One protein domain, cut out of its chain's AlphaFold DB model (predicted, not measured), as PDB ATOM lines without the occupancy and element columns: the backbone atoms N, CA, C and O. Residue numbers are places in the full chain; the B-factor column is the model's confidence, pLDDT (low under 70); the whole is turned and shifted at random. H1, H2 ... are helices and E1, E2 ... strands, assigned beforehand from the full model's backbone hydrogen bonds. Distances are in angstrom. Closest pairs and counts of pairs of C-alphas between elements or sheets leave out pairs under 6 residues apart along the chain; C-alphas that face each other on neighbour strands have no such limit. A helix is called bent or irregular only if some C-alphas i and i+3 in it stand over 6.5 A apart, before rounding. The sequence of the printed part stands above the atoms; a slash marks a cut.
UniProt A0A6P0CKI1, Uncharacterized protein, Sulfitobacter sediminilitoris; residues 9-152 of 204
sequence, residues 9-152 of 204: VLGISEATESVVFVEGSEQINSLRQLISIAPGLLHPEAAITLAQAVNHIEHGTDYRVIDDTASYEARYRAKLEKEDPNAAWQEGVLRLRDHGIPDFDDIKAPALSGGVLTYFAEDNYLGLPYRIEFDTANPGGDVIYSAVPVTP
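This is residues 9 to 152 of the 204 residues of an uncharacterized protein of Sulfitobacter sediminilitoris (UniProt A0A6P0CKI1). One helix, H3, is packed between two sheets: a small three-stranded sheet, E1 to E3, on one side, and a larger, strongly twisted sheet, E4 to E8, on the other. The short helices H1 and H2 lie near one end of this core, while H4 and the long link after it extend along the larger sheet's other end, with Asn 86 at the far tip of the longest axis. The printed part has 144 residues with four named helices and eight named strands, in the order E1 E2 E3 H1 H2 H3 E4 H4 E5 E6 E7 E8; the class is mixed, helices and strands. The small sheet has the order E1 - E2 - E3, and the larger one is branched at E6; the neighbour strands in both are antiparallel. The whole is compact, with a radius of gyration of the C-alphas of 16.8 A and spans of 53 by 36 by 24 A.

E1, residues 9 to 12, begins with C-alpha 9 at (-25.219, -14.832, -8.874). E2 is residues 18 to 22, 13.5 A long, and E3 is residues 26 to 28. H1 is residues 31 to 37, 10.0 A, and H2 is residues 39 to 42. H3, residues 44 to 59, is 22.6 A long, from (-9.688, -4.171, -4.823) to (-15.310, -20.207, -19.707). H3 is irregular, with C-alphas 45 and 48 7.8 A apart, and has a kink of 28 degrees near residue 51. E4 is residues 63 to 65, and H4 is residues 69 to 81, 18.3 A. E5 is residues 111 to 113, E6 residues 116 to 123, 21.4 A, and E7 residues 129 to 135, 19.9 A. E8, residues 144 to 147, ends with C-alpha 147 at (-0.451, -22.033, -17.992).

E1, E2 and E3 form a meander, each strand the antiparallel neighbour of the one before. N 11 and O 19 are 2.9 A apart between E1 and E2, and N 20 and O 28 are 2.8 A apart between E2 and E3, both within hydrogen-bond range. H1 and H3 are on the same face of this sheet, two layers with helices on one face. H3 is over E1 and E2 at a height over the sheet of 10.8 A; the closest C-alphas of H3 and E2 are those of Ile 57 and Ser 18, 5.3 A apart. H1 and H3 are close but not clearly touching, with C-alphas 31 and 54 closest at 6.7 A. H2 and H3 touch only at the corner, Leu 41 and Leu 50 having the closest C-alphas, 5.8 A apart, and H3 touches H2 with residues 46 to 50 alone. H3 is also on the larger sheet, at a height over the sheet of 7.1 A, and runs slantwise to the strands, at 49 degrees to E6 on the local plane. E5, E6, E7 and E8 form a second meander. E4 and E5 lie on one side of E6, beside residues 120 to 123 and 116 to 118, and E7 on the other side. Within hydrogen-bond range are N 64 and O 122 of E4 and E6, 2.8 A, N 111 and O 118 of E5 and E6, 2.9 A, N 119 and O 132 of E6 and E7, 3.0 A, and N 131 and O 146 of E7 and E8, 2.8 A. H4 only grazes this sheet, with residues 69 to 76, and is apart from H3. Every O i to N i+4 pair is within hydrogen-bond range in H1 and H4, and 10 of 12 are in H3; H2 is too short for such a pair.

The C-alphas farthest apart, those of Ser 25 and Asn 86, are 53.6 A apart. The printed part has no cut. The link from H4 to E5, residues 82 to 110, is long and has no named element; residues 101 to 102 in it pair with residues 150 to 151, antiparallel. The link from E7 to E8 is short, and the other links are tight. The mean pLDDT of the printed part is 92.3, and no printed residue is under 70.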
ATOM      1  N   VAL A   9     -24.879 -13.414  -8.736       93.38
ATOM      2  CA  VAL A   9     -25.219 -14.832  -8.874       93.38
ATOM      3  C   VAL A   9     -24.719 -15.331 -10.223       93.38
ATOM      4  O   VAL A   9     -25.058 -14.775 -11.265       93.38
ATOM      5  N   LEU A  10     -23.907 -16.386 -10.213       93.75
ATOM      6  CA  LEU A  10     -23.446 -17.065 -11.425       93.75
ATOM      7  C   LEU A  10     -24.512 -18.071 -11.866       93.75
ATOM      8  O   LEU A  10     -24.995 -18.858 -11.051       93.75
ATOM      9  N   GLY A  11     -24.881 -18.070 -13.144       91.62
ATOM     10  CA  GLY A  11     -25.894 -18.982 -13.666       91.62
ATOM     11  C   GLY A  11     -25.714 -19.318 -15.138       91.62
ATOM     12  O   GLY A  11     -24.756 -18.903 -15.785       91.62
ATOM     13  N   ILE A  12     -26.643 -20.104 -15.666       90.50
ATOM     14  CA  ILE A  12     -26.667 -20.520 -17.068       90.50
ATOM     15  C   ILE A  12     -27.999 -20.051 -17.648       90.50
ATOM     16  O   ILE A  12     -29.045 -20.251 -17.027       90.50
ATOM     17  N   SER A  13     -27.961 -19.390 -18.803       88.12
ATOM     18  CA  SER A  13     -29.163 -18.939 -19.502       88.12
ATOM     19  C   SER A  13     -29.897 -20.113 -20.157       88.12
ATOM     20  O   SER A  13     -29.363 -21.214 -20.303       88.12
ATOM     21  N   GLU A  14     -31.123 -19.882 -20.627       83.56
ATOM     22  CA  GLU A  14     -31.865 -20.886 -21.408       83.56
ATOM     23  C   GLU A  14     -31.140 -21.282 -22.706       83.56
ATOM     24  O   GLU A  14     -31.339 -22.381 -23.220       83.56
ATOM     25  N   ALA A  15     -30.259 -20.413 -23.212       83.19
ATOM     26  CA  ALA A  15     -29.423 -20.658 -24.381       83.19
ATOM     27  C   ALA A  15     -28.128 -21.422 -24.054       83.19
ATOM     28  O   ALA A  15     -27.258 -21.535 -24.912       83.19
ATOM     29  N   THR A  16     -27.989 -21.956 -22.836       83.12
ATOM     30  CA  THR A  16     -26.783 -22.639 -22.332       83.12
ATOM     31  C   THR A  16     -25.532 -21.756 -22.261       83.12
ATOM     32  O   THR A  16     -24.421 -22.261 -22.135       83.12
ATOM     33  N   GLU A  17     -25.708 -20.434 -22.297       88.56
ATOM     34  CA  GLU A  17     -24.615 -19.475 -22.142       88.56
ATOM     35  C   GLU A  17     -24.390 -19.162 -20.662       88.56
ATOM     36  O   GLU A  17     -25.342 -19.039 -19.884       88.56
ATOM     37  N   SER A  18     -23.132 -18.988 -20.273       91.25
ATOM     38  CA  SER A  18     -22.784 -18.530 -18.934       91.25
ATOM     39  C   SER A  18     -23.196 -17.075 -18.738       91.25
ATOM     40  O   SER A  18     -22.823 -16.195 -19.513       91.25
ATOM     41  N   VAL A  19     -23.963 -16.816 -17.680       92.06
ATOM     42  CA  VAL A  19     -24.465 -15.481 -17.342       92.06
ATOM     43  C   VAL A  19     -24.191 -15.139 -15.886       92.06
ATOM     44  O   VAL A  19     -24.121 -16.007 -15.014       92.06
ATOM     45  N   VAL A  20     -24.077 -13.846 -15.621       91.50
ATOM     46  CA  VAL A  20     -24.000 -13.269 -14.282       91.50
ATOM     47  C   VAL A  20     -25.259 -12.447 -14.049       91.50
ATOM     48  O   VAL A  20     -25.631 -11.627 -14.887       91.50
ATOM     49  N   PHE A  21     -25.915 -12.665 -12.916       90.62
ATOM     50  CA  PHE A  21     -27.047 -11.870 -12.461       90.62
ATOM     51  C   PHE A  21     -26.566 -10.853 -11.433       90.62
ATOM     52  O   PHE A  21     -26.001 -11.237 -10.410       90.62
ATOM     53  N   VAL A  22     -26.821  -9.572 -11.690       88.56
ATOM     54  CA  VAL A  22     -26.551  -8.486 -10.735       88.56
ATOM     55  C   VAL A  22     -27.839  -8.189  -9.976       88.56
ATOM     56  O   VAL A  22     -28.876  -7.951 -10.601       88.56
ATOM     57  N   GLU A  23     -27.793  -8.270  -8.643       84.69
ATOM     58  CA  GLU A  23     -28.946  -8.008  -7.759       84.69
ATOM     59  C   GLU A  23     -30.225  -8.774  -8.178       84.69
ATOM     60  O   GLU A  23     -31.353  -8.280  -8.092       84.69
ATOM     61  N   GLY A  24     -30.047  -9.993  -8.702       73.50
ATOM     62  CA  GLY A  24     -31.124 -10.920  -9.066       73.50
ATOM     63  C   GLY A  24     -32.006 -10.517 -10.254       73.50
ATOM     64  O   GLY A  24     -33.031 -11.161 -10.466       73.50
ATOM     65  N   SER A  25     -31.647  -9.480 -11.020       70.94
ATOM     66  CA  SER A  25     -32.599  -8.846 -11.949       70.94
ATOM     67  C   SER A  25     -32.168  -8.862 -13.417       70.94
ATOM     68  O   SER A  25     -32.999  -9.112 -14.292       70.94
ATOM     69  N   GLU A  26     -30.890  -8.622 -13.711       82.44
ATOM     70  CA  GLU A  26     -30.401  -8.493 -15.090       82.44
ATOM     71  C   GLU A  26     -29.393  -9.594 -15.428       82.44
ATOM     72  O   GLU A  26     -28.414  -9.773 -14.707       82.44
ATOM     73  N   GLN A  27     -29.642 -10.330 -16.520       90.56
ATOM     74  CA  GLN A  27     -28.701 -11.308 -17.072       90.56
ATOM     75  C   GLN A  27     -27.625 -10.593 -17.883       90.56
ATOM     76  O   GLN A  27     -27.933  -9.873 -18.833       90.56
ATOM     77  N   ILE A  28     -26.369 -10.844 -17.534       92.50
ATOM     78  CA  ILE A  28     -25.207 -10.257 -18.189       92.50
ATOM     79  C   ILE A  28     -24.302 -11.376 -18.701       92.50
ATOM     80  O   ILE A  28     -23.846 -12.211 -17.925       92.50
ATOM     81  N   ASN A  29     -24.000 -11.362 -19.998       92.69
ATOM     82  CA  ASN A  29     -23.042 -12.266 -20.653       92.69
ATOM     83  C   ASN A  29     -21.839 -11.514 -21.252       92.69
ATOM     84  O   ASN A  29     -21.084 -12.064 -22.045       92.69
ATOM     85  N   SER A  30     -21.659 -10.236 -20.900       93.69
ATOM     86  CA  SER A  30     -20.568  -9.402 -21.406       93.69
ATOM     87  C   SER A  30     -19.843  -8.696 -20.269       93.69
ATOM     88  O   SER A  30     -20.461  -7.977 -19.482       93.69
ATOM     89  N   LEU A  31     -18.513  -8.816 -20.242       94.38
ATOM     90  CA  LEU A  31     -17.658  -8.133 -19.265       94.38
ATOM     91  C   LEU A  31     -17.830  -6.608 -19.310       94.38
ATOM     92  O   LEU A  31     -17.898  -5.952 -18.271       94.38
ATOM     93  N   ARG A  32     -17.993  -6.028 -20.505       94.56
ATOM     94  CA  ARG A  32     -18.259  -4.591 -20.670       94.56
ATOM     95  C   ARG A  32     -19.560  -4.165 -19.989       94.56
ATOM     96  O   ARG A  32     -19.585  -3.127 -19.331       94.56
ATOM     97  N   GLN A  33     -20.630  -4.937 -20.168       93.62
ATOM     98  CA  GLN A  33     -21.921  -4.646 -19.545       93.62
ATOM     99  C   GLN A  33     -21.841  -4.833 -18.026       93.62
ATOM    100  O   GLN A  33     -22.315  -3.967 -17.294       93.62
ATOM    101  N   LEU A  34     -21.157  -5.884 -17.556       93.44
ATOM    102  CA  LEU A  34     -20.950  -6.149 -16.132       93.44
ATOM    103  C   LEU A  34     -20.290  -4.957 -15.433       93.44
ATOM    104  O   LEU A  34     -20.845  -4.426 -14.479       93.44
ATOM    105  N   ILE A  35     -19.153  -4.481 -15.945       93.19
ATOM    106  CA  ILE A  35     -18.435  -3.343 -15.350       93.19
ATOM    107  C   ILE A  35     -19.254  -2.044 -15.417       93.19
ATOM    108  O   ILE A  35     -19.156  -1.206 -14.522       93.19
ATOM    109  N   SER A  36     -20.081  -1.870 -16.453       92.06
ATOM    110  CA  SER A  36     -20.940  -0.689 -16.577       92.06
ATOM    111  C   SER A  36     -22.079  -0.661 -15.553       92.06
ATOM    112  O   SER A  36     -22.472   0.427 -15.138       92.06
ATOM    113  N   ILE A  37     -22.640  -1.819 -15.205       91.06
ATOM    114  CA  ILE A  37     -23.778  -1.941 -14.278       91.06
ATOM    115  C   ILE A  37     -23.293  -2.031 -12.831       91.06
ATOM    116  O   ILE A  37     -23.906  -1.464 -11.933       91.06
ATOM    117  N   ALA A  38     -22.163  -2.701 -12.620       92.31
ATOM    118  CA  ALA A  38     -21.586  -2.999 -11.320       92.31
ATOM    119  C   ALA A  38     -20.179  -2.375 -11.173       92.31
ATOM    120  O   ALA A  38     -19.195  -3.103 -11.005       92.31
ATOM    121  N   PRO A  39     -20.037  -1.032 -11.209       92.19
ATOM    122  CA  PRO A  39     -18.729  -0.376 -11.122       92.19
ATOM    123  C   PRO A  39     -18.014  -0.643  -9.789       92.19
ATOM    124  O   PRO A  39     -16.787  -0.583  -9.737       92.19
ATOM    125  N   GLY A  40     -18.751  -1.001  -8.732       92.00
ATOM    126  CA  GLY A  40     -18.187  -1.410  -7.444       92.00
ATOM    127  C   GLY A  40     -17.280  -2.646  -7.517       92.00
ATOM    128  O   GLY A  40     -16.399  -2.813  -6.674       92.00
ATOM    129  N   LEU A  41     -17.397  -3.467  -8.568       93.38
ATOM    130  CA  LEU A  41     -16.486  -4.592  -8.818       93.38
ATOM    131  C   LEU A  41     -15.057  -4.151  -9.166       93.38
ATOM    132  O   LEU A  41     -14.131  -4.954  -9.089       93.38
ATOM    133  N   LEU A  42     -14.860  -2.877  -9.518       94.25
ATOM    134  CA  LEU A  42     -13.539  -2.300  -9.766       94.25
ATOM    135  C   LEU A  42     -12.787  -1.942  -8.475       94.25
ATOM    136  O   LEU A  42     -11.661  -1.439  -8.526       94.25
ATOM    137  N   HIS A  43     -13.379  -2.185  -7.304       93.81
ATOM    138  CA  HIS A  43     -12.678  -2.042  -6.038       93.81
ATOM    139  C   HIS A  43     -11.780  -3.256  -5.756       93.81
ATOM    140  O   HIS A  43     -12.198  -4.392  -5.978       93.81
ATOM    141  N   PRO A  44     -10.572  -3.060  -5.187       94.38
ATOM    142  CA  PRO A  44      -9.688  -4.171  -4.823       94.38
ATOM    143  C   PRO A  44     -10.330  -5.200  -3.886       94.38
ATOM    144  O   PRO A  44     -10.018  -6.384  -3.965       94.38
ATOM    145  N   GLU A  45     -11.252  -4.761  -3.028       94.06
ATOM    146  CA  GLU A  45     -11.999  -5.622  -2.102       94.06
ATOM    147  C   GLU A  45     -12.956  -6.588  -2.831       94.06
ATOM    148  O   GLU A  45     -13.277  -7.647  -2.300       94.06
ATOM    149  N   ALA A  46     -13.355  -6.267  -4.067       94.69
ATOM    150  CA  ALA A  46     -14.230  -7.084  -4.905       94.69
ATOM    151  C   ALA A  46     -13.464  -8.016  -5.866       94.69
ATOM    152  O   ALA A  46     -14.083  -8.661  -6.710       94.69
ATOM    153  N   ALA A  47     -12.131  -8.111  -5.764       96.25
ATOM    154  CA  ALA A  47     -11.305  -8.838  -6.734       96.25
ATOM    155  C   ALA A  47     -11.701 -10.317  -6.896       96.25
ATOM    156  O   ALA A  47     -11.679 -10.832  -8.011       96.25
ATOM    157  N   ILE A  48     -12.098 -10.992  -5.809       96.44
ATOM    158  CA  ILE A  48     -12.564 -12.387  -5.859       96.44
ATOM    159  C   ILE A  48     -13.880 -12.482  -6.637       96.44
ATOM    160  O   ILE A  48     -13.986 -13.273  -7.572       96.44
ATOM    161  N   THR A  49     -14.856 -11.643  -6.289       95.88
ATOM    162  CA  THR A  49     -16.168 -11.586  -6.944       95.88
ATOM    163  C   THR A  49     -16.035 -11.262  -8.431       95.88
ATOM    164  O   THR A  49     -16.653 -11.917  -9.271       95.88
ATOM    165  N   LEU A  50     -15.168 -10.306  -8.781       96.31
ATOM    166  CA  LEU A  50     -14.881  -9.973 -10.172       96.31
ATOM    167  C   LEU A  50     -14.199 -11.139 -10.903       96.31
ATOM    168  O   LEU A  50     -14.607 -11.462 -12.013       96.31
ATOM    169  N   ALA A  51     -13.207 -11.800 -10.299       97.50
ATOM    170  CA  ALA A  51     -12.536 -12.954 -10.907       97.50
ATOM    171  C   ALA A  51     -13.508 -14.103 -11.194       97.50
ATOM    172  O   ALA A  51     -13.449 -14.709 -12.261       97.50
ATOM    173  N   GLN A  52     -14.430 -14.375 -10.270       96.88
ATOM    174  CA  GLN A  52     -15.473 -15.381 -10.453       96.88
ATOM    175  C   GLN A  52     -16.400 -15.028 -11.620       96.88
ATOM    176  O   GLN A  52     -16.661 -15.880 -12.465       96.88
ATOM    177  N   ALA A  53     -16.847 -13.774 -11.706       96.00
ATOM    178  CA  ALA A  53     -17.707 -13.309 -12.788       96.00
ATOM    179  C   ALA A  53     -17.003 -13.330 -14.156       96.00
ATOM    180  O   ALA A  53     -17.582 -13.812 -15.127       96.00
ATOM    181  N   VAL A  54     -15.750 -12.860 -14.220       96.62
ATOM    182  CA  VAL A  54     -14.929 -12.880 -15.442       96.62
ATOM    183  C   VAL A  54     -14.740 -14.313 -15.927       96.62
ATOM    184  O   VAL A  54     -15.060 -14.626 -17.069       96.62
ATOM    185  N   ASN A  55     -14.294 -15.204 -15.039       96.69
ATOM    186  CA  ASN A  55     -14.071 -16.602 -15.379       96.69
ATOM    187  C   ASN A  55     -15.351 -17.297 -15.859       96.69
ATOM    188  O   ASN A  55     -15.315 -18.072 -16.810       96.69
ATOM    189  N   HIS A  56     -16.476 -17.021 -15.195       96.06
ATOM    190  CA  HIS A  56     -17.758 -17.615 -15.546       96.06
ATOM    191  C   HIS A  56     -18.255 -17.137 -16.911       96.06
ATOM    192  O   HIS A  56     -18.694 -17.955 -17.704       96.06
ATOM    193  N   ILE A  57     -18.144 -15.846 -17.230       94.69
ATOM    194  CA  ILE A  57     -18.554 -15.324 -18.545       94.69
ATOM    195  C   ILE A  57     -17.700 -15.919 -19.674       94.69
ATOM    196  O   ILE A  57     -18.252 -16.334 -20.688       94.69
ATOM    197  N   GLU A  58     -16.381 -16.008 -19.491       94.75
ATOM    198  CA  GLU A  58     -15.470 -16.463 -20.551       94.75
ATOM    199  C   GLU A  58     -15.484 -17.984 -20.757       94.75
ATOM    200  O   GLU A  58     -15.468 -18.465 -21.887       94.75
ATOM    201  N   HIS A  59     -15.506 -18.753 -19.666       93.25
ATOM    202  CA  HIS A  59     -15.310 -20.207 -19.707       93.25
ATOM    203  C   HIS A  59     -16.322 -21.004 -18.873       93.25
ATOM    204  O   HIS A  59     -16.173 -22.213 -18.696       93.25
ATOM    205  N   GLY A  60     -17.353 -20.354 -18.331       91.81
ATOM    206  CA  GLY A  60     -18.381 -21.012 -17.530       91.81
ATOM    207  C   GLY A  60     -17.794 -21.824 -16.385       91.81
ATOM    208  O   GLY A  60     -17.111 -21.302 -15.504       91.81
ATOM    209  N   THR A  61     -18.076 -23.124 -16.416       91.31
ATOM    210  CA  THR A  61     -17.668 -24.080 -15.384       91.31
ATOM    211  C   THR A  61     -16.404 -24.861 -15.730       91.31
ATOM    212  O   THR A  61     -16.038 -25.753 -14.968       91.31
ATOM    213  N   ASP A  62     -15.732 -24.575 -16.846       93.38
ATOM    214  CA  ASP A  62     -14.531 -25.323 -17.253       93.38
ATOM    215  C   ASP A  62     -13.343 -25.026 -16.334       93.38
ATOM    216  O   ASP A  62     -12.519 -25.897 -16.056       93.38
ATOM    217  N   TYR A  63     -13.304 -23.815 -15.782       96.19
ATOM    218  CA  TYR A  63     -12.294 -23.375 -14.829       96.19
ATOM    219  C   TYR A  63     -12.946 -22.974 -13.512       96.19
ATOM    220  O   TYR A  63     -14.053 -22.435 -13.485       96.19
ATOM    221  N   ARG A  64     -12.242 -23.182 -12.402       96.06
ATOM    222  CA  ARG A  64     -12.641 -22.696 -11.078       96.06
ATOM    223  C   ARG A  64     -11.580 -21.757 -10.527       96.06
ATOM    224  O   ARG A  64     -10.436 -22.164 -10.352       96.06
ATOM    225  N   VAL A  65     -11.980 -20.535 -10.183       97.56
ATOM    226  CA  VAL A  65     -11.107 -19.561  -9.510       97.56
ATOM    227  C   VAL A  65     -10.533 -20.158  -8.222       97.56
ATOM    228  O   VAL A  65     -11.258 -20.751  -7.424       97.56
ATOM    229  N   ILE A  66      -9.226 -19.999  -8.032       97.62
ATOM    230  CA  ILE A  66      -8.509 -20.358  -6.811       97.62
ATOM    231  C   ILE A  66      -8.572 -19.146  -5.876       97.62
ATOM    232  O   ILE A  66      -7.762 -18.227  -5.963       97.62
ATOM    233  N   ASP A  67      -9.576 -19.129  -5.008       94.44
ATOM    234  CA  ASP A  67      -9.784 -18.113  -3.973       94.44
ATOM    235  C   ASP A  67      -9.033 -18.450  -2.671       94.44
ATOM    236  O   ASP A  67      -8.456 -17.566  -2.040       94.44
ATOM    237  N   ASP A  68      -8.961 -19.736  -2.320       96.00
ATOM    238  CA  ASP A  68      -8.134 -20.269  -1.237       96.00
ATOM    239  C   ASP A  68      -6.955 -21.093  -1.786       96.00
ATOM    240  O   ASP A  68      -7.062 -22.277  -2.128       96.00
ATOM    241  N   THR A  69      -5.797 -20.435  -1.837       95.69
ATOM    242  CA  THR A  69      -4.528 -21.006  -2.317       95.69
ATOM    243  C   THR A  69      -4.066 -22.216  -1.499       95.69
ATOM    244  O   THR A  69      -3.620 -23.208  -2.077       95.69
ATOM    245  N   ALA A  70      -4.245 -22.194  -0.174       96.06
ATOM    246  CA  ALA A  70      -3.826 -23.281   0.707       96.06
ATOM    247  C   ALA A  70      -4.726 -24.510   0.529       96.06
ATOM    248  O   ALA A  70      -4.244 -25.643   0.451       96.06
ATOM    249  N   SER A  71      -6.038 -24.292   0.400       96.06
ATOM    250  CA  SER A  71      -6.981 -25.367   0.085       96.06
ATOM    251  C   SER A  71      -6.732 -25.960  -1.303       96.06
ATOM    252  O   SER A  71      -6.860 -27.174  -1.484       96.06
ATOM    253  N   TYR A  72      -6.360 -25.149  -2.298       96.19
ATOM    254  CA  TYR A  72      -5.949 -25.659  -3.608       96.19
ATOM    255  C   TYR A  72      -4.692 -26.533  -3.516       96.19
ATOM    256  O   TYR A  72      -4.731 -27.681  -3.964       96.19
ATOM    257  N   GLU A  73      -3.625 -26.049  -2.876       96.31
ATOM    258  CA  GLU A  73      -2.379 -26.804  -2.691       96.31
ATOM    259  C   GLU A  73      -2.629 -28.145  -1.987       96.31
ATOM    260  O   GLU A  73      -2.167 -29.193  -2.447       96.31
ATOM    261  N   ALA A  74      -3.413 -28.139  -0.905       96.25
ATOM    262  CA  ALA A  74      -3.750 -29.350  -0.167       96.25
ATOM    263  C   ALA A  74      -4.491 -30.372  -1.044       96.25
ATOM    264  O   ALA A  74      -4.143 -31.556  -1.046       96.25
ATOM    265  N   ARG A  75      -5.482 -29.931  -1.834       94.94
ATOM    266  CA  ARG A  75      -6.212 -30.807  -2.767       94.94
ATOM    267  C   ARG A  75      -5.308 -31.332  -3.876       94.94
ATOM    268  O   ARG A  75      -5.403 -32.511  -4.207       94.94
ATOM    269  N   TYR A  76      -4.434 -30.490  -4.424       95.00
ATOM    270  CA  TYR A  76      -3.485 -30.881  -5.464       95.00
ATOM    271  C   TYR A  76      -2.535 -31.969  -4.953       95.00
ATOM    272  O   TYR A  76      -2.427 -33.038  -5.554       95.00
ATOM    273  N   ARG A  77      -1.899 -31.751  -3.795       94.38
ATOM    274  CA  ARG A  77      -0.988 -32.732  -3.185       94.38
ATOM    275  C   ARG A  77      -1.695 -34.035  -2.825       94.38
ATOM    276  O   ARG A  77      -1.154 -35.104  -3.083       94.38
ATOM    277  N   ALA A  78      -2.922 -33.959  -2.308       94.00
ATOM    278  CA  ALA A  78      -3.716 -35.143  -1.992       94.00
ATOM    279  C   ALA A  78      -4.127 -35.949  -3.239       94.00
ATOM    280  O   ALA A  78      -4.273 -37.168  -3.150       94.00
ATOM    281  N   LYS A  79      -4.337 -35.299  -4.394       91.81
ATOM    282  CA  LYS A  79      -4.529 -35.993  -5.681       91.81
ATOM    283  C   LYS A  79      -3.229 -36.683  -6.103       91.81
ATOM    284  O   LYS A  79      -3.247 -37.878  -6.373       91.81
ATOM    285  N   LEU A  80      -2.109 -35.962  -6.057       91.56
ATOM    286  CA  LEU A  80      -0.792 -36.466  -6.452       91.56
ATOM    287  C   LEU A  80      -0.340 -37.689  -5.634       91.56
ATOM    288  O   LEU A  80       0.205 -38.637  -6.190       91.56
ATOM    289  N   GLU A  81      -0.577 -37.686  -4.320       91.62
ATOM    290  CA  GLU A  81      -0.214 -38.790  -3.418       91.62
ATOM    291  C   GLU A  81      -0.968 -40.092  -3.736       91.62
ATOM    292  O   GLU A  81      -0.444 -41.183  -3.522       91.62
ATOM    293  N   LYS A  82      -2.184 -39.988  -4.286       90.94
ATOM    294  CA  LYS A  82      -2.999 -41.146  -4.677       90.94
ATOM    295  C   LYS A  82      -2.552 -41.783  -5.994       90.94
ATOM    296  O   LYS A  82      -2.994 -42.888  -6.300       90.94
ATOM    297  N   GLU A  83      -1.715 -41.110  -6.781       90.38
ATOM    298  CA  GLU A  83      -1.241 -41.620  -8.067       90.38
ATOM    299  C   GLU A  83      -0.045 -42.569  -7.890       90.38
ATOM    300  O   GLU A  83       0.981 -42.193  -7.315       90.38
ATOM    301  N   ASP A  84      -0.124 -43.780  -8.452       86.81
ATOM    302  CA  ASP A  84       0.973 -44.759  -8.410       86.81
ATOM    303  C   ASP A  84       2.199 -44.251  -9.197       86.81
ATOM    304  O   ASP A  84       2.110 -44.104 -10.417       86.81
ATOM    305  N   PRO A  85       3.362 -44.007  -8.559       85.00
ATOM    306  CA  PRO A  85       4.560 -43.524  -9.252       85.00
ATOM    307  C   PRO A  85       5.025 -44.430 -10.393       85.00
ATOM    308  O   PRO A  85       5.633 -43.934 -11.336       85.00
ATOM    309  N   ASN A  86       4.756 -45.732 -10.301       83.88
ATOM    310  CA  ASN A  86       5.271 -46.737 -11.228       83.88
ATOM    311  C   ASN A  86       4.257 -47.137 -12.300       83.88
ATOM    312  O   ASN A  86       4.589 -47.930 -13.185       83.88
ATOM    313  N   ALA A  87       3.028 -46.618 -12.234       82.75
ATOM    314  CA  ALA A  87       2.044 -46.872 -13.271       82.75
ATOM    315  C   ALA A  87       2.568 -46.342 -14.612       82.75
ATOM    316  O   ALA A  87       3.046 -45.207 -14.704       82.75
ATOM    317  N   ALA A  88       2.474 -47.167 -15.653       82.62
ATOM    318  CA  ALA A  88       2.800 -46.751 -17.009       82.62
ATOM    319  C   ALA A  88       1.843 -45.642 -17.474       82.62
ATOM    320  O   ALA A  88       0.693 -45.579 -17.032       82.62
ATOM    321  N   TRP A  89       2.312 -44.786 -18.385       83.56
ATOM    322  CA  TRP A  89       1.439 -43.830 -19.062       83.56
ATOM    323  C   TRP A  89       0.343 -44.575 -19.832       83.56
ATOM    324  O   TRP A  89       0.612 -45.590 -20.483       83.56
ATOM    325  N   GLN A  90      -0.885 -44.073 -19.749       82.50
ATOM    326  CA  GLN A  90      -2.043 -44.620 -20.444       82.50
ATOM    327  C   GLN A  90      -2.797 -43.485 -21.129       82.50
ATOM    328  O   GLN A  90      -3.092 -42.461 -20.514       82.50
ATOM    329  N   GLU A  91      -3.132 -43.683 -22.401       81.88
ATOM    330  CA  GLU A  91      -3.926 -42.719 -23.156       81.88
ATOM    331  C   GLU A  91      -5.307 -42.537 -22.507       81.88
ATOM    332  O   GLU A  91      -5.965 -43.505 -22.127       81.88
ATOM    333  N   GLY A  92      -5.736 -41.283 -22.357       82.75
ATOM    334  CA  GLY A  92      -7.021 -40.934 -21.743       82.75
ATOM    335  C   GLY A  92      -7.055 -40.989 -20.212       82.75
ATOM    336  O   GLY A  92      -8.068 -40.610 -19.628       82.75
ATOM    337  N   VAL A  93      -5.971 -41.406 -19.544       85.25
ATOM    338  CA  VAL A  93      -5.861 -41.369 -18.078       85.25
ATOM    339  C   VAL A  93      -5.104 -40.114 -17.658       85.25
ATOM    340  O   VAL A  93      -3.892 -40.018 -17.833       85.25
ATOM    341  N   LEU A  94      -5.824 -39.147 -17.089       86.00
ATOM    342  CA  LEU A  94      -5.233 -37.911 -16.579       86.00
ATOM    343  C   LEU A  94      -4.484 -38.170 -15.275       86.00
ATOM    344  O   LEU A  94      -5.048 -38.703 -14.316       86.00
ATOM    345  N   ARG A  95      -3.218 -37.755 -15.238       88.94
ATOM    346  CA  ARG A  95      -2.350 -37.864 -14.067       88.94
ATOM    347  C   ARG A  95      -1.601 -36.562 -13.874       88.94
ATOM    348  O   ARG A  95      -0.865 -36.130 -14.757       88.94
ATOM    349  N   LEU A  96      -1.728 -35.959 -12.700       89.69
ATOM    350  CA  LEU A  96      -0.995 -34.741 -12.361       89.69
ATOM    351  C   LEU A  96       0.518 -34.967 -12.447       89.69
ATOM    352  O   LEU A  96       1.257 -34.063 -12.838       89.69
ATOM    353  N   ARG A  97       0.984 -36.192 -12.150       87.50
ATOM    354  CA  ARG A  97       2.403 -36.549 -12.256       87.50
ATOM    355  C   ARG A  97       2.995 -36.360 -13.650       87.50
ATOM    356  O   ARG A  97       4.178 -36.037 -13.734       87.50
ATOM    357  N   ASP A  98       2.192 -36.512 -14.701       86.00
ATOM    358  CA  ASP A  98       2.647 -36.386 -16.090       86.00
ATOM    359  C   ASP A  98       2.862 -34.919 -16.499       86.00
ATOM    360  O   ASP A  98       3.570 -34.633 -17.464       86.00
ATOM    361  N   HIS A  99       2.292 -33.981 -15.739       86.88
ATOM    362  CA  HIS A  99       2.410 -32.544 -15.978       86.88
ATOM    363  C   HIS A  99       3.458 -31.877 -15.079       86.88
ATOM    364  O   HIS A  99       4.043 -30.874 -15.469       86.88
ATOM    365  N   GLY A 100       3.756 -32.448 -13.910       87.94
ATOM    366  CA  GLY A 100       4.686 -31.866 -12.939       87.94
ATOM    367  C   GLY A 100       3.990 -30.979 -11.908       87.94
ATOM    368  O   GLY A 100       2.779 -30.812 -11.932       87.94
ATOM    369  N   ILE A 101       4.762 -30.437 -10.965       91.56
ATOM    370  CA  ILE A 101       4.257 -29.702  -9.800       91.56
ATOM    371  C   ILE A 101       4.370 -28.189 -10.044       91.56
ATOM    372  O   ILE A 101       5.477 -27.723 -10.327       91.56
ATOM    373  N   PRO A 102       3.282 -27.409  -9.914       93.75
ATOM    374  CA  PRO A 102       3.353 -25.954  -9.991       93.75
ATOM    375  C   PRO A 102       4.080 -25.376  -8.774       93.75
ATOM    376  O   PRO A 102       4.044 -25.952  -7.685       93.75
ATOM    377  N   ASP A 103       4.703 -24.212  -8.939       94.06
ATOM    378  CA  ASP A 103       5.169 -23.450  -7.784       94.06
ATOM    379  C   ASP A 103       3.963 -22.819  -7.068       94.06
ATOM    380  O   ASP A 103       3.345 -21.875  -7.561       94.06
ATOM    381  N   PHE A 104       3.582 -23.378  -5.917       93.75
ATOM    382  CA  PHE A 104       2.440 -22.884  -5.145       93.75
ATOM    383  C   PHE A 104       2.697 -21.495  -4.555       93.75
ATOM    384  O   PHE A 104       1.736 -20.763  -4.323       93.75
ATOM    385  N   ASP A 105       3.962 -21.099  -4.364       93.94
ATOM    386  CA  ASP A 105       4.287 -19.752  -3.902       93.94
ATOM    387  C   ASP A 105       3.952 -18.694  -4.962       93.94
ATOM    388  O   ASP A 105       3.668 -17.552  -4.601       93.94
ATOM    389  N   ASP A 106       3.891 -19.051  -6.245       93.19
ATOM    390  CA  ASP A 106       3.479 -18.135  -7.313       93.19
ATOM    391  C   ASP A 106       1.952 -17.996  -7.426       93.19
ATOM    392  O   ASP A 106       1.459 -16.999  -7.959       93.19
ATOM    393  N   ILE A 107       1.183 -18.946  -6.883       95.56
ATOM    394  CA  ILE A 107      -0.283 -18.937  -6.928       95.56
ATOM    395  C   ILE A 107      -0.810 -18.053  -5.799       95.56
ATOM    396  O   ILE A 107      -0.742 -18.394  -4.618       95.56
ATOM    397  N   LYS A 108      -1.353 -16.889  -6.160       96.25
ATOM    398  CA  LYS A 108      -1.878 -15.895  -5.213       96.25
ATOM    399  C   LYS A 108      -3.395 -15.770  -5.305       96.25
ATOM    400  O   LYS A 108      -3.997 -16.086  -6.327       96.25
ATOM    401  N   ALA A 109      -4.001 -15.269  -4.230       95.75
ATOM    402  CA  ALA A 109      -5.412 -14.899  -4.242       95.75
ATOM    403  C   ALA A 109      -5.683 -13.809  -5.304       95.75
ATOM    404  O   ALA A 109      -4.775 -13.021  -5.601       95.75
ATOM    405  N   PRO A 110      -6.912 -13.735  -5.853       97.81
ATOM    406  CA  PRO A 110      -7.295 -12.709  -6.814       97.81
ATOM    407  C   PRO A 110      -6.967 -11.300  -6.318       97.81
ATOM    408  O   PRO A 110      -7.295 -10.933  -5.188       97.81
ATOM    409  N   ALA A 111      -6.340 -10.501  -7.175       97.50
ATOM    410  CA  ALA A 111      -5.953  -9.136  -6.859       97.50
ATOM    411  C   ALA A 111      -6.245  -8.208  -8.036       97.50
ATOM    412  O   ALA A 111      -5.950  -8.526  -9.187       97.50
ATOM    413  N   LEU A 112      -6.785  -7.030  -7.730       96.81
ATOM    414  CA  LEU A 112      -7.005  -5.959  -8.692       96.81
ATOM    415  C   LEU A 112      -6.059  -4.800  -8.370       96.81
ATOM    416  O   LEU A 112      -6.156  -4.180  -7.309       96.81
ATOM    417  N   SER A 113      -5.131  -4.514  -9.282       95.00
ATOM    418  CA  SER A 113      -4.140  -3.449  -9.120       95.00
ATOM    419  C   SER A 113      -3.895  -2.736 -10.442       95.00
ATOM    420  O   SER A 113      -3.662  -3.367 -11.468       95.00
ATOM    421  N   GLY A 114      -3.938  -1.402 -10.424       91.06
ATOM    422  CA  GLY A 114      -3.649  -0.592 -11.612       91.06
ATOM    423  C   GLY A 114      -4.600  -0.836 -12.788       91.06
ATOM    424  O   GLY A 114      -4.188  -0.668 -13.929       91.06
ATOM    425  N   GLY A 115      -5.842  -1.252 -12.520       93.50
ATOM    426  CA  GLY A 115      -6.821  -1.590 -13.556       93.50
ATOM    427  C   GLY A 115      -6.642  -2.984 -14.162       93.50
ATOM    428  O   GLY A 115      -7.399  -3.345 -15.054       93.50
ATOM    429  N   VAL A 116      -5.706  -3.791 -13.664       97.19
ATOM    430  CA  VAL A 116      -5.531  -5.176 -14.103       97.19
ATOM    431  C   VAL A 116      -5.952  -6.110 -12.980       97.19
ATOM    432  O   VAL A 116      -5.433  -6.037 -11.863       97.19
ATOM    433  N   LEU A 117      -6.911  -6.977 -13.285       97.88
ATOM    434  CA  LEU A 117      -7.256  -8.105 -12.441       97.88
ATOM    435  C   LEU A 117      -6.299  -9.251 -12.764       97.88
ATOM    436  O   LEU A 117      -6.199  -9.677 -13.913       97.88
ATOM    437  N   THR A 118      -5.611  -9.763 -11.751       98.00
ATOM    438  CA  THR A 118      -4.811 -10.983 -11.846       98.00
ATOM    439  C   THR A 118      -5.357 -12.007 -10.869       98.00
ATOM    440  O   THR A 118      -5.506 -11.724  -9.680       98.00
ATOM    441  N   TYR A 119      -5.646 -13.205 -11.360       98.31
ATOM    442  CA  TYR A 119      -6.084 -14.323 -10.534       98.31
ATOM    443  C   TYR A 119      -5.578 -15.645 -11.098       98.31
ATOM    444  O   TYR A 119      -4.983 -15.693 -12.174       98.31
ATOM    445  N   PHE A 120      -5.800 -16.718 -10.350       98.25
ATOM    446  CA  PHE A 120      -5.494 -18.068 -10.790       98.25
ATOM    447  C   PHE A 120      -6.771 -18.896 -10.817       98.25
ATOM    448  O   PHE A 120      -7.658 -18.700  -9.983       98.25
ATOM    449  N   ALA A 121      -6.870 -19.820 -11.765       97.75
ATOM    450  CA  ALA A 121      -7.970 -20.769 -11.847       97.75
ATOM    451  C   ALA A 121      -7.445 -22.183 -12.104       97.75
ATOM    452  O   ALA A 121      -6.469 -22.375 -12.824       97.75
ATOM    453  N   GLU A 122      -8.090 -23.168 -11.491       96.69
ATOM    454  CA  GLU A 122      -7.879 -24.589 -11.746       96.69
ATOM    455  C   GLU A 122      -8.751 -25.001 -12.934       96.69
ATOM    456  O   GLU A 122      -9.967 -24.808 -12.899       96.69
ATOM    457  N   ASP A 123      -8.141 -25.593 -13.957       95.00
ATOM    458  CA  ASP A 123      -8.854 -26.336 -14.997       95.00
ATOM    459  C   ASP A 123      -9.575 -27.529 -14.341       95.00
ATOM    460  O   ASP A 123      -8.939 -28.365 -13.693       95.00
ATOM    461  N   ASN A 124     -10.903 -27.618 -14.455       92.62
ATOM    462  CA  ASN A 124     -11.677 -28.674 -13.795       92.62
ATOM    463  C   ASN A 124     -11.472 -30.063 -14.418       92.62
ATOM    464  O   ASN A 124     -11.736 -31.060 -13.742       92.62
ATOM    465  N   TYR A 125     -10.991 -30.141 -15.659       90.00
ATOM    466  CA  TYR A 125     -10.641 -31.390 -16.326       90.00
ATOM    467  C   TYR A 125      -9.229 -31.845 -15.934       90.00
ATOM    468  O   TYR A 125      -9.059 -32.954 -15.429       90.00
ATOM    469  N   LEU A 126      -8.220 -30.985 -16.103       89.56
ATOM    470  CA  LEU A 126      -6.810 -31.338 -15.873       89.56
ATOM    471  C   LEU A 126      -6.363 -31.195 -14.411       89.56
ATOM    472  O   LEU A 126      -5.396 -31.824 -13.987       89.56
ATOM    473  N   GLY A 127      -7.027 -30.348 -13.625       90.69
ATOM    474  CA  GLY A 127      -6.599 -29.971 -12.273       90.69
ATOM    475  C   GLY A 127      -5.385 -29.032 -12.233       90.69
ATOM    476  O   GLY A 127      -4.827 -28.793 -11.155       90.69
ATOM    477  N   LEU A 128      -4.957 -28.515 -13.387       93.81
ATOM    478  CA  LEU A 128      -3.782 -27.655 -13.515       93.81
ATOM    479  C   LEU A 128      -4.138 -26.183 -13.292       93.81
ATOM    480  O   LEU A 128      -5.225 -25.751 -13.684       93.81
ATOM    481  N   PRO A 129      -3.238 -25.398 -12.675       96.62
ATOM    482  CA  PRO A 129      -3.471 -23.984 -12.472       96.62
ATOM    483  C   PRO A 129      -3.087 -23.177 -13.716       96.62
ATOM    484  O   PRO A 129      -2.036 -23.375 -14.331       96.62
ATOM    485  N   TYR A 130      -3.928 -22.202 -14.030       97.44
ATOM    486  CA  TYR A 130      -3.694 -21.167 -15.024       97.44
ATOM    487  C   TYR A 130      -3.663 -19.815 -14.322       97.44
ATOM    488  O   TYR A 130      -4.401 -19.589 -13.365       97.44
ATOM    489  N   ARG A 131      -2.800 -18.922 -14.797       97.88
ATOM    490  CA  ARG A 131      -2.776 -17.508 -14.441       97.88
ATOM    491  C   ARG A 131      -3.626 -16.745 -15.442       97.88
ATOM    492  O   ARG A 131      -3.440 -16.905 -16.647       97.88
ATOM    493  N   ILE A 132      -4.517 -15.910 -14.932       98.06
ATOM    494  CA  ILE A 132      -5.440 -15.123 -15.726       98.06
ATOM    495  C   ILE A 132      -5.174 -13.646 -15.491       98.06
ATOM    496  O   ILE A 132      -5.042 -13.202 -14.346       98.06
ATOM    497  N   GLU A 133      -5.097 -12.895 -16.583       97.69
ATOM    498  CA  GLU A 133      -5.006 -11.440 -16.576       97.69
ATOM    499  C   GLU A 133      -6.167 -10.838 -17.371       97.69
ATOM    500  O   GLU A 133      -6.433 -11.236 -18.506       97.69
ATOM    501  N   PHE A 134      -6.846  -9.865 -16.766       97.19
ATOM    502  CA  PHE A 134      -7.941  -9.122 -17.381       97.19
ATOM    503  C   PHE A 134      -7.743  -7.616 -17.184       97.19
ATOM    504  O   PHE A 134      -7.625  -7.135 -16.052       97.19
ATOM    505  N   ASP A 135      -7.716  -6.868 -18.288       96.62
ATOM    506  CA  ASP A 135      -7.634  -5.407 -18.273       96.62
ATOM    507  C   ASP A 135      -9.028  -4.786 -18.092       96.62
ATOM    508  O   ASP A 135      -9.822  -4.666 -19.026       96.62
ATOM    509  N   THR A 136      -9.313  -4.338 -16.870       93.56
ATOM    510  CA  THR A 136     -10.586  -3.693 -16.520       93.56
ATOM    511  C   THR A 136     -10.767  -2.321 -17.175       93.56
ATOM    512  O   THR A 136     -11.901  -1.854 -17.290       93.56
ATOM    513  N   ALA A 137      -9.690  -1.670 -17.638       92.50
ATOM    514  CA  ALA A 137      -9.780  -0.421 -18.396       92.50
ATOM    515  C   ALA A 137     -10.230  -0.659 -19.846       92.50
ATOM    516  O   ALA A 137     -10.776   0.246 -20.484       92.50
ATOM    517  N   ASN A 138     -10.052  -1.881 -20.351       93.19
ATOM    518  CA  ASN A 138     -10.553  -2.329 -21.640       93.19
ATOM    519  C   ASN A 138     -11.408  -3.603 -21.486       93.19
ATOM    520  O   ASN A 138     -11.023  -4.670 -21.963       93.19
ATOM    521  N   PRO A 139     -12.619  -3.510 -20.906       88.44
ATOM    522  CA  PRO A 139     -13.449  -4.674 -20.585       88.44
ATOM    523  C   PRO A 139     -14.080  -5.356 -21.814       88.44
ATOM    524  O   PRO A 139     -14.962  -6.194 -21.674       88.44
ATOM    525  N   GLY A 140     -13.706  -4.952 -23.031       87.75
ATOM    526  CA  GLY A 140     -14.017  -5.688 -24.259       87.75
ATOM    527  C   GLY A 140     -12.777  -6.231 -24.968       87.75
ATOM    528  O   GLY A 140     -12.885  -6.578 -26.139       87.75
ATOM    529  N   GLY A 141     -11.613  -6.194 -24.314       89.38
ATOM    530  CA  GLY A 141     -10.415  -6.901 -24.747       89.38
ATOM    531  C   GLY A 141     -10.428  -8.360 -24.297       89.38
ATOM    532  O   GLY A 141     -11.318  -8.782 -23.560       89.38
ATOM    533  N   ASP A 142      -9.422  -9.103 -24.745       90.94
ATOM    534  CA  ASP A 142      -9.289 -10.525 -24.444       90.94
ATOM    535  C   ASP A 142      -8.879 -10.757 -22.983       90.94
ATOM    536  O   ASP A 142      -8.057 -10.021 -22.422       90.94
ATOM    537  N   VAL A 143      -9.408 -11.826 -22.386       95.25
ATOM    538  CA  VAL A 143      -8.932 -12.358 -21.107       95.25
ATOM    539  C   VAL A 143      -7.809 -13.354 -21.384       95.25
ATOM    540  O   VAL A 143      -7.973 -14.314 -22.135       95.25
ATOM    541  N   ILE A 144      -6.635 -13.124 -20.799       96.56
ATOM    542  CA  ILE A 144      -5.435 -13.898 -21.126       96.56
ATOM    543  C   ILE A 144      -5.280 -15.041 -20.130       96.56
ATOM    544  O   ILE A 144      -4.984 -14.802 -18.964       96.56
ATOM    545  N   TYR A 145      -5.392 -16.280 -20.611       96.50
ATOM    546  CA  TYR A 145      -5.127 -17.498 -19.844       96.50
ATOM    547  C   TYR A 145      -3.726 -18.029 -20.165       96.50
ATOM    548  O   TYR A 145      -3.428 -18.406 -21.297       96.50
ATOM    549  N   SER A 146      -2.853 -18.075 -19.161       96.25
ATOM    550  CA  SER A 146      -1.481 -18.580 -19.279       96.25
ATOM    551  C   SER A 146      -1.263 -19.754 -18.333       96.25
ATOM    552  O   SER A 146      -1.499 -19.627 -17.134       96.25
ATOM    553  N   ALA A 147      -0.790 -20.892 -18.842       94.06
ATOM    554  CA  ALA A 147      -0.451 -22.033 -17.992       94.06
ATOM    555  C   ALA A 147       0.643 -21.642 -16.985       94.06
ATOM    556  O   ALA A 147       1.643 -21.019 -17.357       94.06
ATOM    557  N   VAL A 148       0.458 -22.005 -15.714       93.69
ATOM    558  CA  VAL A 148       1.487 -21.782 -14.694       93.69
ATOM    559  C   VAL A 148       2.659 -22.730 -14.966       93.69
ATOM    560  O   VAL A 148       2.432 -23.919 -15.199       93.69
ATOM    561  N   PRO A 149       3.914 -22.242 -14.950       90.56
ATOM    562  CA  PRO A 149       5.080 -23.102 -15.086       90.56
ATOM    563  C   PRO A 149       5.103 -24.202 -14.022       90.56
ATOM    564  O   PRO A 149       4.844 -23.971 -12.842       90.56
ATOM    565  N   VAL A 150       5.450 -25.409 -14.454       90.50
ATOM    566  CA  VAL A 150       5.477 -26.615 -13.626       90.50
ATOM    567  C   VAL A 150       6.878 -27.204 -13.610       90.50
ATOM    568  O   VAL A 150       7.590 -27.212 -14.617       90.50
ATOM    569  N   THR A 151       7.278 -27.715 -12.451       89.31
ATOM    570  CA  THR A 151       8.521 -28.461 -12.282       89.31
ATOM    571  C   THR A 151       8.244 -29.940 -12.541       89.31
ATOM    572  O   THR A 151       7.425 -30.530 -11.830       89.31
ATOM    573  N   PRO A 152       8.906 -30.578 -13.524       85.06
ATOM    574  CA  PRO A 152       8.698 -31.993 -13.790       85.06
ATOM    575  C   PRO A 152       9.103 -32.827 -12.573       85.06
ATOM    576  O   PRO A 152      10.132 -32.583 -11.938       85.06
TER     577      PRO A 152